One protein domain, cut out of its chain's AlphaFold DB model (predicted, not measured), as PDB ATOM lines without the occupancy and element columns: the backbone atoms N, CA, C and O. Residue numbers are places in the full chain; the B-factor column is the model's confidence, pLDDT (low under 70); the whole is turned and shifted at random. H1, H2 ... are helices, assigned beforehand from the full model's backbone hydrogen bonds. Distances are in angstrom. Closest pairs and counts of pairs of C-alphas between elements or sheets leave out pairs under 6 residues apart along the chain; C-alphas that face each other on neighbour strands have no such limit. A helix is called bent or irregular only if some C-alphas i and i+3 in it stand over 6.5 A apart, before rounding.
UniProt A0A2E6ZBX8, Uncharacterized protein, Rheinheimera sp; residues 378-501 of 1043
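This is residues 378 to 501 of the 1043 residues of an uncharacterized protein of Rheinheimera sp (UniProt A0A2E6ZBX8). The long helix H4 folds back on itself, and its arms H4a and H4b lie side by side with H5, H4b between the other two. The short H3 fits between H4a and H5, and the hairpin of H1 and H2 packs across one side, H1 on H4a and H2 on H5. The 124 printed residues hold five named helices, H1 to H5 in order, and no named strand: all helix. The whole is compact, radius of gyration of the C-alphas 13.4 A, spanning 33 by 31 by 24 A.

Find C-alpha 384 at (250.172, 166.880, 229.770), where H1 begins, residues 384 to 394. Next come H2, residues 396 to 408, and H3, residues 421 to 429. H4, residues 433 to 468, was assigned as one helix by its hydrogen bonds but is bent: C-alphas 444 and 447 are 9.3 A apart. Its arms are H4a, residues 433 to 444, 16.8 A, and H4b, residues 447 to 468, 22.3 A; H4b is irregular, C-alphas 454 and 457 lying 8.7 A apart. H5, residues 474 to 491, 26.8 A, is irregular, C-alphas 476 and 479 lying 7.3 A apart; it ends at C-alpha 491, at (225.842, 163.599, 227.379).

H4a and H4b touch, closest C-alphas Met 441 and Gly 449 at 4.8 A, a shallow tilt of 23 degrees, opposite ways. H4b and H5, a hairpin, touch at Ile 447 and Tyr 487, closest C-alphas 6.0 A apart. H3 touches H5, closest C-alphas Phe 422 and Pro 479 at 4.1 A. H4a and H5 are apart. Every O i to N i+4 pair is within hydrogen-bond range in H1, H2, H3 and H4a; in H4b 12 of 18 are, in H5 11 of 14.

The printed part has no cut; the link from H2 to H3 is long. Confidence is under 70 at, among others, residues 410 to 418 and 466 to 477.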
ATOM      1  N   LEU A 378     252.189 177.285 243.013       33.59
ATOM      2  CA  LEU A 378     253.429 177.420 242.227       33.59
ATOM      3  C   LEU A 378     253.500 176.467 241.016       33.59
ATOM      4  O   LEU A 378     254.370 176.617 240.159       33.59
ATOM      5  N   VAL A 379     252.586 175.502 240.931       39.44
ATOM      6  CA  VAL A 379     252.516 174.501 239.874       39.44
ATOM      7  C   VAL A 379     251.327 174.823 238.974       39.44
ATOM      8  O   VAL A 379     250.200 174.440 239.251       39.44
ATOM      9  N   ASP A 380     251.555 175.510 237.858       49.47
ATOM     10  CA  ASP A 380     250.619 175.387 236.736       49.47
ATOM     11  C   ASP A 380     250.613 173.913 236.291       49.47
ATOM     12  O   ASP A 380     251.673 173.285 236.234       49.47
ATOM     13  N   LEU A 381     249.460 173.362 235.900       58.84
ATOM     14  CA  LEU A 381     249.391 172.092 235.164       58.84
ATOM     15  C   LEU A 381     250.037 172.293 233.772       58.84
ATOM     16  O   LEU A 381     249.338 172.555 232.786       58.84
ATOM     17  N   ARG A 382     251.380 172.291 233.717       49.41
ATOM     18  CA  ARG A 382     252.190 172.672 232.542       49.41
ATOM     19  C   ARG A 382     252.455 171.492 231.621       49.41
ATOM     20  O   ARG A 382     252.402 171.678 230.406       49.41
ATOM     21  N   SER A 383     252.712 170.304 232.173       61.91
ATOM     22  CA  SER A 383     252.846 169.088 231.368       61.91
ATOM     23  C   SER A 383     251.497 168.393 231.179       61.91
ATOM     24  O   SER A 383     250.586 168.487 232.003       61.91
ATOM     25  N   GLU A 384     251.355 167.696 230.052       66.69
ATOM     26  CA  GLU A 384     250.172 166.880 229.770       66.69
ATOM     27  C   GLU A 384     250.010 165.744 230.782       66.69
ATOM     28  O   GLU A 384     248.893 165.436 231.194       66.69
ATOM     29  N   GLU A 385     251.131 165.196 231.242       73.69
ATOM     30  CA  GLU A 385     251.186 164.197 232.301       73.69
ATOM     31  C   GLU A 385     250.618 164.746 233.614       73.69
ATOM     32  O   GLU A 385     249.620 164.226 234.096       73.69
ATOM     33  N   GLN A 386     251.137 165.871 234.126       71.88
ATOM     34  CA  GLN A 386     250.630 166.513 235.349       71.88
ATOM     35  C   GLN A 386     249.136 166.840 235.253       71.88
ATOM     36  O   GLN A 386     248.383 166.639 236.207       71.88
ATOM     37  N   PHE A 387     248.702 167.328 234.088       78.94
ATOM     38  CA  PHE A 387     247.305 167.636 233.816       78.94
ATOM     39  C   PHE A 387     246.407 166.401 233.952       78.94
ATOM     40  O   PHE A 387     245.395 166.456 234.651       78.94
ATOM     41  N   PHE A 388     246.772 165.279 233.324       82.56
ATOM     42  CA  PHE A 388     245.971 164.059 233.410       82.56
ATOM     43  C   PHE A 388     246.113 163.336 234.751       82.56
ATOM     44  O   PHE A 388     245.120 162.774 235.204       82.56
ATOM     45  N   THR A 389     247.261 163.420 235.425       83.88
ATOM     46  CA  THR A 389     247.438 162.913 236.795       83.88
ATOM     47  C   THR A 389     246.492 163.614 237.765       83.88
ATOM     48  O   THR A 389     245.850 162.956 238.581       83.88
ATOM     49  N   TYR A 390     246.333 164.937 237.648       85.25
ATOM     50  CA  TYR A 390     245.363 165.672 238.461       85.25
ATOM     51  C   TYR A 390     243.913 165.289 238.139       85.25
ATOM     52  O   TYR A 390     243.126 165.017 239.036       85.25
ATOM     53  N   ILE A 391     243.531 165.220 236.863       87.75
ATOM     54  CA  ILE A 391     242.154 164.836 236.514       87.75
ATOM     55  C   ILE A 391     241.852 163.406 236.989       87.75
ATOM     56  O   ILE A 391     240.759 163.137 237.485       87.75
ATOM     57  N   GLN A 392     242.827 162.501 236.886       88.62
ATOM     58  CA  GLN A 392     242.716 161.139 237.396       88.62
ATOM     59  C   GLN A 392     242.566 161.095 238.922       88.62
ATOM     60  O   GLN A 392     241.843 160.232 239.417       88.62
ATOM     61  N   SER A 393     243.182 162.028 239.664       88.25
ATOM     62  CA  SER A 393     243.008 162.129 241.121       88.25
ATOM     63  C   SER A 393     241.622 162.641 241.536       88.25
ATOM     64  O   SER A 393     241.195 162.396 242.666       88.25
ATOM     65  N   ILE A 394     240.890 163.302 240.629       89.94
ATOM     66  CA  ILE A 394     239.459 163.576 240.801       89.94
ATOM     67  C   ILE A 394     238.681 162.273 240.612       89.94
ATOM     68  O   ILE A 394     238.106 161.779 241.570       89.94
ATOM     69  N   SER A 395     238.662 161.684 239.413       93.12
ATOM     70  CA  SER A 395     238.158 160.317 239.218       93.12
ATOM     71  C   SER A 395     238.592 159.729 237.881       93.12
ATOM     72  O   SER A 395     238.802 160.437 236.892       93.12
ATOM     73  N   PHE A 396     238.662 158.398 237.825       90.25
ATOM     74  CA  PHE A 396     238.958 157.675 236.588       90.25
ATOM     75  C   PHE A 396     237.882 157.895 235.510       90.25
ATOM     76  O   PHE A 396     238.200 158.073 234.330       90.25
ATOM     77  N   THR A 397     236.611 157.947 235.916       91.44
ATOM     78  CA  THR A 397     235.479 158.239 235.026       91.44
ATOM     79  C   THR A 397     235.615 159.627 234.410       91.44
ATOM     80  O   THR A 397     235.596 159.757 233.186       91.44
ATOM     81  N   PHE A 398     235.848 160.653 235.236       92.81
ATOM     82  CA  PHE A 398     236.015 162.023 234.760       92.81
ATOM     83  C   PHE A 398     237.226 162.161 233.831       92.81
ATOM     84  O   PHE A 398     237.131 162.813 232.794       92.81
ATOM     85  N   MET A 399     238.344 161.496 234.140       92.75
ATOM     86  CA  MET A 399     239.532 161.474 233.279       92.75
ATOM     87  C   MET A 399     239.244 160.900 231.893       92.75
ATOM     88  O   MET A 399     239.643 161.493 230.886       92.75
ATOM     89  N   THR A 400     238.503 159.797 231.830       91.12
ATOM     90  CA  THR A 400     238.137 159.141 230.569       91.12
ATOM     91  C   THR A 400     237.213 160.025 229.728       91.12
ATOM     92  O   THR A 400     237.427 160.194 228.524       91.12
ATOM     93  N   GLU A 401     236.219 160.653 230.360       91.94
ATOM     94  CA  GLU A 401     235.338 161.635 229.720       91.94
ATOM     95  C   GLU A 401     236.129 162.842 229.201       91.94
ATOM     96  O   GLU A 401     235.921 163.284 228.070       91.94
ATOM     97  N   TYR A 402     237.074 163.357 229.992       90.75
ATOM     98  CA  TYR A 402     237.888 164.515 229.620       90.75
ATOM     99  C   TYR A 402     238.799 164.203 228.432       90.75
ATOM    100  O   TYR A 402     238.904 165.019 227.516       90.75
ATOM    101  N   ARG A 403     239.424 163.015 228.400       87.69
ATOM    102  CA  ARG A 403     240.212 162.545 227.248       87.69
ATOM    103  C   ARG A 403     239.361 162.470 225.991       87.69
ATOM    104  O   ARG A 403     239.675 163.139 225.014       87.69
ATOM    105  N   ARG A 404     238.220 161.779 226.056       86.75
ATOM    106  CA  ARG A 404     237.287 161.664 224.927       86.75
ATOM    107  C   ARG A 404     236.829 163.036 224.422       86.75
ATOM    108  O   ARG A 404     236.729 163.248 223.213       86.75
ATOM    109  N   TYR A 405     236.564 163.972 225.335       86.94
ATOM    110  CA  TYR A 405     236.253 165.352 224.983       86.94
ATOM    111  C   TYR A 405     237.423 166.022 224.264       86.94
ATOM    112  O   TYR A 405     237.217 166.533 223.169       86.94
ATOM    113  N   LEU A 406     238.641 165.992 224.807       83.88
ATOM    114  CA  LEU A 406     239.808 166.618 224.178       83.88
ATOM    115  C   LEU A 406     240.156 166.002 222.813       83.88
ATOM    116  O   LEU A 406     240.403 166.755 221.868       83.88
ATOM    117  N   ASP A 407     240.087 164.678 222.678       82.69
ATOM    118  CA  ASP A 407     240.358 163.957 221.427       82.69
ATOM    119  C   ASP A 407     239.374 164.359 220.317       82.69
ATOM    120  O   ASP A 407     239.744 164.508 219.148       82.69
ATOM    121  N   SER A 408     238.120 164.648 220.682       77.50
ATOM    122  CA  SER A 408     237.101 165.121 219.738       77.50
ATOM    123  C   SER A 408     237.376 166.519 219.164       77.50
ATOM    124  O   SER A 408     236.851 166.871 218.107       77.50
ATOM    125  N   GLN A 409     238.216 167.332 219.819       73.12
ATOM    126  CA  GLN A 409     238.396 168.751 219.480       73.12
ATOM    127  C   GLN A 409     239.325 169.000 218.278       73.12
ATOM    128  O   GLN A 409     239.455 170.154 217.852       73.12
ATOM    129  N   LYS A 410     239.948 167.949 217.713       57.22
ATOM    130  CA  LYS A 410     240.826 167.963 216.518       57.22
ATOM    131  C   LYS A 410     241.752 169.196 216.428       57.22
ATOM    132  O   LYS A 410     241.821 169.874 215.397       57.22
ATOM    133  N   ALA A 411     242.459 169.523 217.515       50.12
ATOM    134  CA  ALA A 411     243.372 170.668 217.596       50.12
ATOM    135  C   ALA A 411     244.719 170.281 218.246       50.12
ATOM    136  O   ALA A 411     244.723 169.479 219.173       50.12
ATOM    137  N   PRO A 412     245.861 170.853 217.803       45.06
ATOM    138  CA  PRO A 412     247.167 170.575 218.406       45.06
ATOM    139  C   PRO A 412     247.223 171.036 219.873       45.06
ATOM    140  O   PRO A 412     246.615 172.053 220.215       45.06
ATOM    141  N   ALA A 413     247.980 170.326 220.718       46.53
ATOM    142  CA  ALA A 413     247.960 170.437 222.186       46.53
ATOM    143  C   ALA A 413     248.054 171.876 222.739       46.53
ATOM    144  O   ALA A 413     247.332 172.232 223.674       46.53
ATOM    145  N   TYR A 414     248.854 172.751 222.118       45.69
ATOM    146  CA  TYR A 414     249.003 174.158 222.524       45.69
ATOM    147  C   TYR A 414     247.745 175.026 222.288       45.69
ATOM    148  O   TYR A 414     247.612 176.096 222.879       45.69
ATOM    149  N   LYS A 415     246.801 174.589 221.438       45.94
ATOM    150  CA  LYS A 415     245.524 175.283 221.163       45.94
ATOM    151  C   LYS A 415     244.367 174.821 222.050       45.94
ATOM    152  O   LYS A 415     243.314 175.452 222.003       45.94
ATOM    153  N   LEU A 416     244.555 173.781 222.865       62.62
ATOM    154  CA  LEU A 416     243.533 173.249 223.776       62.62
ATOM    155  C   LEU A 416     243.460 174.002 225.113       62.62
ATOM    156  O   LEU A 416     242.755 173.570 226.017       62.62
ATOM    157  N   SER A 417     244.171 175.125 225.269       65.75
ATOM    158  CA  SER A 417     244.217 175.881 226.534       65.75
ATOM    159  C   SER A 417     242.821 176.257 227.055       65.75
ATOM    160  O   SER A 417     242.550 176.116 228.245       65.75
ATOM    161  N   ASN A 418     241.904 176.640 226.159       65.25
ATOM    162  CA  ASN A 418     240.526 176.969 226.534       65.25
ATOM    163  C   ASN A 418     239.747 175.724 226.976       65.25
ATOM    164  O   ASN A 418     239.023 175.775 227.960       65.25
ATOM    165  N   GLN A 419     239.927 174.587 226.305       76.06
ATOM    166  CA  GLN A 419     239.293 173.319 226.670       76.06
ATOM    167  C   GLN A 419     239.880 172.722 227.954       76.06
ATOM    168  O   GLN A 419     239.178 172.039 228.690       76.06
ATOM    169  N   LYS A 420     241.148 173.012 228.259       80.31
ATOM    170  CA  LYS A 420     241.818 172.656 229.520       80.31
ATOM    171  C   LYS A 420     241.498 173.643 230.658       80.31
ATOM    172  O   LYS A 420     241.889 173.392 231.794       80.31
ATOM    173  N   SER A 421     240.788 174.747 230.381       78.56
ATOM    174  CA  SER A 421     240.514 175.797 231.375       78.56
ATOM    175  C   SER A 421     239.651 175.316 232.539       78.56
ATOM    176  O   SER A 421     239.881 175.760 233.657       78.56
ATOM    177  N   PHE A 422     238.728 174.375 232.311       88.31
ATOM    178  CA  PHE A 422     237.896 173.823 233.378       88.31
ATOM    179  C   PHE A 422     238.732 173.071 234.421       88.31
ATOM    180  O   PHE A 422     238.731 173.447 235.588       88.31
ATOM    181  N   ALA A 423     239.527 172.081 234.005       84.31
ATOM    182  CA  ALA A 423     240.391 171.341 234.927       84.31
ATOM    183  C   ALA A 423     241.458 172.228 235.594       84.31
ATOM    184  O   ALA A 423     241.726 172.077 236.782       84.31
ATOM    185  N   LYS A 424     242.026 173.200 234.865       79.81
ATOM    186  CA  LYS A 424     242.948 174.186 235.455       79.81
ATOM    187  C   LYS A 424     242.277 175.038 236.533       79.81
ATOM    188  O   LYS A 424     242.904 175.341 237.540       79.81
ATOM    189  N   TYR A 425     241.013 175.402 236.329       80.62
ATOM    190  CA  TYR A 425     240.242 176.172 237.301       80.62
ATOM    191  C   TYR A 425     239.936 175.358 238.560       80.62
ATOM    192  O   TYR A 425     240.142 175.853 239.665       80.62
ATOM    193  N   LEU A 426     239.527 174.094 238.404       83.81
ATOM    194  CA  LEU A 426     239.346 173.180 239.536       83.81
ATOM    195  C   LEU A 426     240.636 173.041 240.346       83.81
ATOM    196  O   LEU A 426     240.599 173.150 241.566       83.81
ATOM    197  N   TYR A 427     241.779 172.884 239.671       80.62
ATOM    198  CA  TYR A 427     243.082 172.781 240.329       80.62
ATOM    199  C   TYR A 427     243.425 174.042 241.126       80.62
ATOM    200  O   TYR A 427     243.772 173.954 242.303       80.62
ATOM    201  N   ALA A 428     243.277 175.214 240.503       66.31
ATOM    202  CA  ALA A 428     243.587 176.502 241.119       66.31
ATOM    203  C   ALA A 428     242.716 176.809 242.350       66.31
ATOM    204  O   ALA A 428     243.175 177.474 243.277       66.31
ATOM    205  N   HIS A 429     241.474 176.316 242.374       70.75
ATOM    206  CA  HIS A 429     240.486 176.657 243.399       70.75
ATOM    207  C   HIS A 429     240.024 175.465 244.246       70.75
ATOM    208  O   HIS A 429     239.053 175.587 244.985       70.75
ATOM    209  N   GLN A 430     240.731 174.331 244.219       76.25
ATOM    210  CA  GLN A 430     240.337 173.087 244.904       76.25
ATOM    211  C   GLN A 430     240.132 173.205 246.426       76.25
ATOM    212  O   GLN A 430     239.506 172.337 247.026       76.25
ATOM    213  N   LYS A 431     240.672 174.257 247.055       71.50
ATOM    214  CA  LYS A 431     240.520 174.542 248.492       71.50
ATOM    215  C   LYS A 431     239.299 175.406 248.827       71.50
ATOM    216  O   LYS A 431     238.991 175.569 250.003       71.50
ATOM    217  N   ASN A 432     238.623 175.976 247.829       80.31
ATOM    218  CA  ASN A 432     237.371 176.696 248.034       80.31
ATOM    219  C   ASN A 432     236.224 175.699 248.267       80.31
ATOM    220  O   ASN A 432     236.179 174.655 247.625       80.31
ATOM    221  N   GLU A 433     235.297 176.028 249.164       77.88
ATOM    222  CA  GLU A 433     234.187 175.151 249.550       77.88
ATOM    223  C   GLU A 433     233.266 174.793 248.371       77.88
ATOM    224  O   GLU A 433     232.970 173.618 248.151       77.88
ATOM    225  N   GLU A 434     232.885 175.774 247.547       81.31
ATOM    226  CA  GLU A 434     232.012 175.569 246.385       81.31
ATOM    227  C   GLU A 434     232.698 174.683 245.338       81.31
ATOM    228  O   GLU A 434     232.100 173.741 244.814       81.31
ATOM    229  N   ILE A 435     233.985 174.931 245.077       86.94
ATOM    230  CA  ILE A 435     234.777 174.150 244.116       86.94
ATOM    231  C   ILE A 435     235.116 172.758 244.651       86.94
ATOM    232  O   ILE A 435     235.118 171.796 243.885       86.94
ATOM    233  N   SER A 436     235.342 172.612 245.954       85.25
ATOM    234  CA  SER A 436     235.508 171.312 246.603       85.25
ATOM    235  C   SER A 436     234.243 170.468 246.436       85.25
ATOM    236  O   SER A 436     234.334 169.320 246.000       85.25
ATOM    237  N   THR A 437     233.055 171.047 246.645       88.50
ATOM    238  CA  THR A 437     231.773 170.373 246.380       88.50
ATOM    239  C   THR A 437     231.630 169.981 244.907       88.50
ATOM    240  O   THR A 437     231.258 168.846 244.609       88.50
ATOM    241  N   VAL A 438     232.011 170.857 243.970       89.50
ATOM    242  CA  VAL A 438     232.061 170.533 242.531       89.50
ATOM    243  C   VAL A 438     232.994 169.344 242.259       89.50
ATOM    244  O   VAL A 438     232.621 168.419 241.538       89.50
ATOM    245  N   ILE A 439     234.185 169.309 242.863       91.88
ATOM    246  CA  ILE A 439     235.131 168.187 242.743       91.88
ATOM    247  C   ILE A 439     234.535 166.894 243.323       91.88
ATOM    248  O   ILE A 439     234.724 165.829 242.734       91.88
ATOM    249  N   GLN A 440     233.789 166.955 244.430       91.69
ATOM    250  CA  GLN A 440     233.104 165.788 245.004       91.69
ATOM    251  C   GLN A 440     231.984 165.257 244.096       91.69
ATOM    252  O   GLN A 440     231.839 164.046 243.929       91.69
ATOM    253  N   MET A 441     231.241 166.139 243.425       92.75
ATOM    254  CA  MET A 441     230.251 165.730 242.419       92.75
ATOM    255  C   MET A 441     230.911 165.021 241.226       92.75
ATOM    256  O   MET A 441     230.437 163.977 240.771       92.75
ATOM    257  N   LEU A 442     232.049 165.546 240.751       92.81
ATOM    258  CA  LEU A 442     232.845 164.926 239.684       92.81
ATOM    259  C   LEU A 442     233.449 163.577 240.106       92.81
ATOM    260  O   LEU A 442     233.553 162.659 239.286       92.81
ATOM    261  N   LYS A 443     233.826 163.438 241.384       91.50
ATOM    262  CA  LYS A 443     234.279 162.174 241.984       91.50
ATOM    263  C   LYS A 443     233.216 161.085 241.879       91.50
ATOM    264  O   LYS A 443     233.539 159.970 241.483       91.50
ATOM    265  N   GLY A 444     231.964 161.425 242.187       87.62
ATOM    266  CA  GLY A 444     230.853 160.475 242.190       87.62
ATOM    267  C   GLY A 444     230.442 159.996 240.797       87.62
ATOM    268  O   GLY A 444     230.357 158.792 240.563       87.62
ATOM    269  N   LYS A 445     230.166 160.921 239.865       88.56
ATOM    270  CA  LYS A 445     229.529 160.585 238.569       88.56
ATOM    271  C   LYS A 445     230.198 161.196 237.336       88.56
ATOM    272  O   LYS A 445     229.579 161.254 236.273       88.56
ATOM    273  N   GLY A 446     231.439 161.668 237.450       91.19
ATOM    274  CA  GLY A 446     232.106 162.378 236.359       91.19
ATOM    275  C   GLY A 446     231.393 163.688 236.014       91.19
ATOM    276  O   GLY A 446     230.750 164.300 236.867       91.19
ATOM    277  N   ILE A 447     231.458 164.124 234.754       92.12
ATOM    278  CA  ILE A 447     230.860 165.391 234.305       92.12
ATOM    279  C   ILE A 447     229.336 165.427 234.490       92.12
ATOM    280  O   ILE A 447     228.759 166.500 234.665       92.12
ATOM    281  N   ARG A 448     228.677 164.259 234.505       90.44
ATOM    282  CA  ARG A 448     227.234 164.145 234.771       90.44
ATOM    283  C   ARG A 448     226.862 164.606 236.176       90.44
ATOM    284  O   ARG A 448     225.766 165.131 236.346       90.44
ATOM    285  N   GLY A 449     227.780 164.482 237.138       88.19
ATOM    286  CA  GLY A 449     227.601 164.969 238.507       88.19
ATOM    287  C   GLY A 449     227.280 166.465 238.571       88.19
ATOM    288  O   GLY A 449     226.524 166.900 239.433       88.19
ATOM    289  N   LEU A 450     227.767 167.261 237.611       89.25
ATOM    290  CA  LEU A 450     227.491 168.701 237.578       89.25
ATOM    291  C   LEU A 450     226.038 169.044 237.248       89.25
ATOM    292  O   LEU A 450     225.596 170.139 237.589       89.25
ATOM    293  N   ALA A 451     225.324 168.140 236.572       84.56
ATOM    294  CA  ALA A 451     223.934 168.314 236.158       84.56
ATOM    295  C   ALA A 451     222.922 167.790 237.193       84.56
ATOM    296  O   ALA A 451     221.717 167.964 237.013       84.56
ATOM    297  N   GLU A 452     223.382 167.164 238.277       81.94
ATOM    298  CA  GLU A 452     222.504 166.680 239.342       81.94
ATOM    299  C   GLU A 452     221.844 167.830 240.104       81.94
ATOM    300  O   GLU A 452     222.368 168.946 240.148       81.94
ATOM    301  N   ASN A 453     220.680 167.553 240.699       77.69
ATOM    302  CA  ASN A 453     219.889 168.534 241.447       77.69
ATOM    303  C   ASN A 453     219.638 169.820 240.634       77.69
ATOM    304  O   ASN A 453     219.928 170.920 241.095       77.69
ATOM    305  N   ASN A 454     219.142 169.669 239.399       71.56
ATOM    306  CA  ASN A 454     218.925 170.764 238.440       71.56
ATOM    307  C   ASN A 454     220.207 171.552 238.105       71.56
ATOM    308  O   ASN A 454     220.200 172.769 237.944       71.56
ATOM    309  N   GLY A 455     221.324 170.831 237.996       74.06
ATOM    310  CA  GLY A 455     222.653 171.354 237.698       74.06
ATOM    311  C   GLY A 455     223.252 172.256 238.764       74.06
ATOM    312  O   GLY A 455     223.907 173.259 238.467       74.06
ATOM    313  N   HIS A 456     223.084 171.840 240.017       80.94
ATOM    314  CA  HIS A 456     223.679 172.486 241.176       80.94
ATOM    315  C   HIS A 456     225.210 172.624 241.055       80.94
ATOM    316  O   HIS A 456     225.762 173.654 241.433       80.94
ATOM    317  N   GLY A 457     225.903 171.651 240.453       83.25
ATOM    318  CA  GLY A 457     227.351 171.739 240.230       83.25
ATOM    319  C   GLY A 457     227.753 172.830 239.230       83.25
ATOM    320  O   GLY A 457     228.737 173.537 239.451       83.25
ATOM    321  N   PHE A 458     226.973 173.036 238.162       84.56
ATOM    322  CA  PHE A 458     227.181 174.172 237.254       84.56
ATOM    323  C   PHE A 458     226.888 175.512 237.925       84.56
ATOM    324  O   PHE A 458     227.609 176.478 237.677       84.56
ATOM    325  N   PHE A 459     225.868 175.564 238.783       76.75
ATOM    326  CA  PHE A 459     225.550 176.750 239.571       76.75
ATOM    327  C   PHE A 459     226.687 177.118 240.533       76.75
ATOM    328  O   PHE A 459     227.133 178.260 240.516       76.75
ATOM    329  N   LEU A 460     227.212 176.161 241.307       80.31
ATOM    330  CA  LEU A 460     228.339 176.388 242.222       80.31
ATOM    331  C   LEU A 460     229.592 176.864 241.477       80.31
ATOM    332  O   LEU A 460     230.228 177.834 241.880       80.31
ATOM    333  N   LEU A 461     229.907 176.231 240.341       82.62
ATOM    334  CA  LEU A 461     231.016 176.654 239.488       82.62
ATOM    335  C   LEU A 461     230.811 178.082 238.959       82.62
ATOM    336  O   LEU A 461     231.746 178.880 238.947       82.62
ATOM    337  N   GLY A 462     229.597 178.406 238.515       74.12
ATOM    338  CA  GLY A 462     229.234 179.725 238.004       74.12
ATOM    339  C   GLY A 462     229.298 180.812 239.072       74.12
ATOM    340  O   GLY A 462     229.920 181.845 238.843       74.12
ATOM    341  N   LYS A 463     228.730 180.546 240.250       71.38
ATOM    342  CA  LYS A 463     228.727 181.439 241.412       71.38
ATOM    343  C   LYS A 463     230.149 181.780 241.858       71.38
ATOM    344  O   LYS A 463     230.482 182.956 241.976       71.38
ATOM    345  N   HIS A 464     231.015 180.776 242.000       73.56
ATOM    346  CA  HIS A 464     232.412 180.998 242.365       73.56
ATOM    347  C   HIS A 464     233.161 181.828 241.305       73.56
ATOM    348  O   HIS A 464     233.938 182.733 241.625       73.56
ATOM    349  N   ILE A 465     232.910 181.561 240.018       71.62
ATOM    350  CA  ILE A 465     233.472 182.356 238.916       71.62
ATOM    351  C   ILE A 465     232.998 183.811 238.976       71.62
ATOM    352  O   ILE A 465     233.797 184.705 238.714       71.62
ATOM    353  N   GLU A 466     231.735 184.070 239.314       60.19
ATOM    354  CA  GLU A 466     231.206 185.434 239.434       60.19
ATOM    355  C   GLU A 466     231.841 186.191 240.605       60.19
ATOM    356  O   GLU A 466     232.302 187.317 240.415       60.19
ATOM    357  N   VAL A 467     231.978 185.549 241.770       58.50
ATOM    358  CA  VAL A 467     232.625 186.141 242.956       58.50
ATOM    359  C   VAL A 467     234.104 186.437 242.698       58.50
ATOM    360  O   VAL A 467     234.598 187.510 243.035       58.50
ATOM    361  N   THR A 468     234.822 185.525 242.036       53.91
ATOM    362  CA  THR A 468     236.246 185.728 241.703       53.91
ATOM    363  C   THR A 468     236.487 186.727 240.562       53.91
ATOM    364  O   THR A 468     237.632 187.122 240.340       53.91
ATOM    365  N   ALA A 469     235.446 187.145 239.828       47.97
ATOM    366  CA  ALA A 469     235.556 187.992 238.639       47.97
ATOM    367  C   ALA A 469     235.235 189.480 238.857       47.97
ATOM    368  O   ALA A 469     235.289 190.238 237.883       47.97
ATOM    369  N   GLU A 470     234.937 189.927 240.082       36.66
ATOM    370  CA  GLU A 470     234.760 191.354 240.385       36.66
ATOM    371  C   GLU A 470     236.073 192.135 240.174       36.66
ATOM    372  O   GLU A 470     236.869 192.331 241.086       36.66
ATOM    373  N   GLY A 471     236.313 192.564 238.928       40.91
ATOM    374  CA  GLY A 471     237.451 193.401 238.533       40.91
ATOM    375  C   GLY A 471     238.160 193.008 237.229       40.91
ATOM    376  O   GLY A 471     238.900 193.824 236.693       40.91
ATOM    377  N   GLU A 472     237.932 191.818 236.655       32.03
ATOM    378  CA  GLU A 472     238.699 191.338 235.485       32.03
ATOM    379  C   GLU A 472     237.848 190.996 234.239       32.03
ATOM    380  O   GLU A 472     236.638 190.788 234.287       32.03
ATOM    381  N   SER A 473     238.504 190.990 233.069       34.31
ATOM    382  CA  SER A 473     237.887 190.908 231.733       34.31
ATOM    383  C   SER A 473     237.171 189.574 231.412       34.31
ATOM    384  O   SER A 473     237.347 188.564 232.086       34.31
ATOM    385  N   ILE A 474     236.429 189.564 230.288       36.22
ATOM    386  CA  ILE A 474     235.616 188.488 229.652       36.22
ATOM    387  C   ILE A 474     236.236 187.060 229.664       36.22
ATOM    388  O   ILE A 474     235.535 186.072 229.437       36.22
ATOM    389  N   THR A 475     237.534 186.910 229.936       41.12
ATOM    390  CA  THR A 475     238.255 185.635 230.074       41.12
ATOM    391  C   THR A 475     237.845 184.776 231.280       41.12
ATOM    392  O   THR A 475     238.029 183.562 231.208       41.12
ATOM    393  N   ASN A 476     237.227 185.334 232.329       54.97
ATOM    394  CA  ASN A 476     236.899 184.576 233.552       54.97
ATOM    395  C   ASN A 476     235.788 183.525 233.404       54.97
ATOM    396  O   ASN A 476     235.684 182.625 234.225       54.97
ATOM    397  N   ARG A 477     235.004 183.549 232.319       66.69
ATOM    398  CA  ARG A 477     233.908 182.582 232.090       66.69
ATOM    399  C   ARG A 477     234.289 181.391 231.202       66.69
ATOM    400  O   ARG A 477     233.442 180.561 230.877       66.69
ATOM    401  N   GLN A 478     235.558 181.288 230.794       71.50
ATOM    402  CA  GLN A 478     236.060 180.138 230.028       71.50
ATOM    403  C   GLN A 478     235.896 178.788 230.759       71.50
ATOM    404  O   GLN A 478     235.501 177.837 230.087       71.50
ATOM    405  N   PRO A 479     236.101 178.679 232.091       80.31
ATOM    406  CA  PRO A 479     235.982 177.401 232.793       80.31
ATOM    407  C   PRO A 479     234.567 176.813 232.757       80.31
ATOM    408  O   PRO A 479     234.403 175.658 232.370       80.31
ATOM    409  N   ILE A 480     233.532 177.606 233.069       81.75
ATOM    410  CA  ILE A 480     232.134 177.139 233.006       81.75
ATOM    411  C   ILE A 480     231.701 176.826 231.573       81.75
ATOM    412  O   ILE A 480     230.980 175.861 231.334       81.75
ATOM    413  N   ARG A 481     232.198 177.585 230.588       77.06
ATOM    414  CA  ARG A 481     231.967 177.284 229.174       77.06
ATOM    415  C   ARG A 481     232.579 175.940 228.786       77.06
ATOM    416  O   ARG A 481     231.902 175.141 228.152       77.06
ATOM    417  N   ALA A 482     233.833 175.692 229.158       83.50
ATOM    418  CA  ALA A 482     234.506 174.432 228.871       83.50
ATOM    419  C   ALA A 482     233.814 173.249 229.571       83.50
ATOM    420  O   ALA A 482     233.677 172.193 228.958       83.50
ATOM    421  N   ALA A 483     233.314 173.442 230.797       88.75
ATOM    422  CA  ALA A 483     232.517 172.444 231.510       88.75
ATOM    423  C   ALA A 483     231.198 172.124 230.782       88.75
ATOM    424  O   ALA A 483     230.864 170.954 230.600       88.75
ATOM    425  N   LEU A 484     230.470 173.144 230.310       86.06
ATOM    426  CA  LEU A 484     229.224 172.968 229.554       86.06
ATOM    427  C   LEU A 484     229.447 172.349 228.173       86.06
ATOM    428  O   LEU A 484     228.689 171.472 227.771       86.06
ATOM    429  N   GLU A 485     230.488 172.770 227.451       84.88
ATOM    430  CA  GLU A 485     230.875 172.170 226.167       84.88
ATOM    431  C   GLU A 485     231.225 170.685 226.346       84.88
ATOM    432  O   GLU A 485     230.764 169.851 225.565       84.88
ATOM    433  N   MET A 486     231.971 170.343 227.402       88.62
ATOM    434  CA  MET A 486     232.285 168.957 227.751       88.62
ATOM    435  C   MET A 486     231.027 168.163 228.116       88.62
ATOM    436  O   MET A 486     230.842 167.060 227.610       88.62
ATOM    437  N   TYR A 487     230.143 168.711 228.948       90.00
ATOM    438  CA  TYR A 487     228.897 168.048 229.333       90.00
ATOM    439  C   TYR A 487     227.978 167.791 228.140       90.00
ATOM    440  O   TYR A 487     227.551 166.655 227.941       90.00
ATOM    441  N   ASN A 488     227.739 168.812 227.314       85.25
ATOM    442  CA  ASN A 488     226.927 168.701 226.104       85.25
ATOM    443  C   ASN A 488     227.500 167.654 225.141       85.25
ATOM    444  O   ASN A 488     226.751 166.870 224.565       85.25
ATOM    445  N   PHE A 489     228.829 167.582 225.019       86.12
ATOM    446  CA  PHE A 489     229.500 166.571 224.208       86.12
ATOM    447  C   PHE A 489     229.358 165.149 224.777       86.12
ATOM    448  O   PHE A 489     228.990 164.229 224.050       86.12
ATOM    449  N   ILE A 490     229.641 164.949 226.068       87.81
ATOM    450  CA  ILE A 490     229.622 163.621 226.703       87.81
ATOM    451  C   ILE A 490     228.197 163.081 226.855       87.81
ATOM    452  O   ILE A 490     227.973 161.878 226.723       87.81
ATOM    453  N   CYS A 491     227.234 163.962 227.120       85.56
ATOM    454  CA  CYS A 491     225.842 163.599 227.379       85.56
ATOM    455  C   CYS A 491     224.933 163.749 226.155       85.56
ATOM    456  O   CYS A 491     223.749 163.450 226.264       85.56
ATOM    457  N   ASN A 492     225.462 164.204 225.013       81.62
ATOM    458  CA  ASN A 492     224.689 164.531 223.813       81.62
ATOM    459  C   ASN A 492     223.486 165.449 224.115       81.62
ATOM    460  O   ASN A 492     222.354 165.185 223.713       81.62
ATOM    461  N   SER A 493     223.738 166.507 224.883       81.69
ATOM    462  CA  SER A 493     222.738 167.482 225.323       81.69
ATOM    463  C   SER A 493     223.017 168.871 224.731       81.69
ATOM    464  O   SER A 493     224.055 169.110 224.115       81.69
ATOM    465  N   ASN A 494     222.063 169.797 224.871       76.69
ATOM    466  CA  ASN A 494     222.178 171.170 224.363       76.69
ATOM    467  C   ASN A 494     221.857 172.197 225.456       76.69
ATOM    468  O   ASN A 494     221.023 173.091 225.285       76.69
ATOM    469  N   VAL A 495     222.484 172.034 226.620       76.12
ATOM    470  CA  VAL A 495     222.261 172.922 227.759       76.12
ATOM    471  C   VAL A 495     223.026 174.224 227.545       76.12
ATOM    472  O   VAL A 495     224.229 174.231 227.268       76.12
ATOM    473  N   LYS A 496     222.313 175.348 227.652       72.62
ATOM    474  CA  LYS A 496     222.875 176.693 227.492       72.62
ATOM    475  C   LYS A 496     223.331 177.241 228.841       72.62
ATOM    476  O   LYS A 496     222.699 176.986 229.860       72.62
ATOM    477  N   ILE A 497     224.371 178.077 228.831       70.00
ATOM    478  CA  ILE A 497     224.915 178.704 230.050       70.00
ATOM    479  C   ILE A 497     223.868 179.511 230.831       70.00
ATOM    480  O   ILE A 497     223.911 179.539 232.054       70.00
ATOM    481  N   ASN A 498     222.885 180.089 230.136       67.19
ATOM    482  CA  ASN A 498     221.789 180.854 230.731       67.19
ATOM    483  C   ASN A 498     220.895 180.018 231.661       67.19
ATOM    484  O   ASN A 498     220.210 180.590 232.498       67.19
ATOM    485  N   HIS A 499     220.901 178.686 231.533       69.44
ATOM    486  CA  HIS A 499     220.177 177.805 232.452       69.44
ATOM    487  C   HIS A 499     220.799 177.807 233.858       69.44
ATOM    488  O   HIS A 499     220.096 177.609 234.839       69.44
ATOM    489  N   PHE A 500     222.106 178.076 233.957       69.06
ATOM    490  CA  PHE A 500     222.852 178.069 235.218       69.06
ATOM    491  C   PHE A 500     223.278 179.466 235.677       69.06
ATOM    492  O   PHE A 500     223.495 179.676 236.865       69.06
ATOM    493  N   LEU A 501     223.372 180.421 234.747       69.81
ATOM    494  CA  LEU A 501     223.651 181.833 235.002       69.81
ATOM    495  C   LEU A 501     222.502 182.696 234.440       69.81
ATOM    496  O   LEU A 501     222.629 183.244 233.337       69.81
TER     497      LEU A 501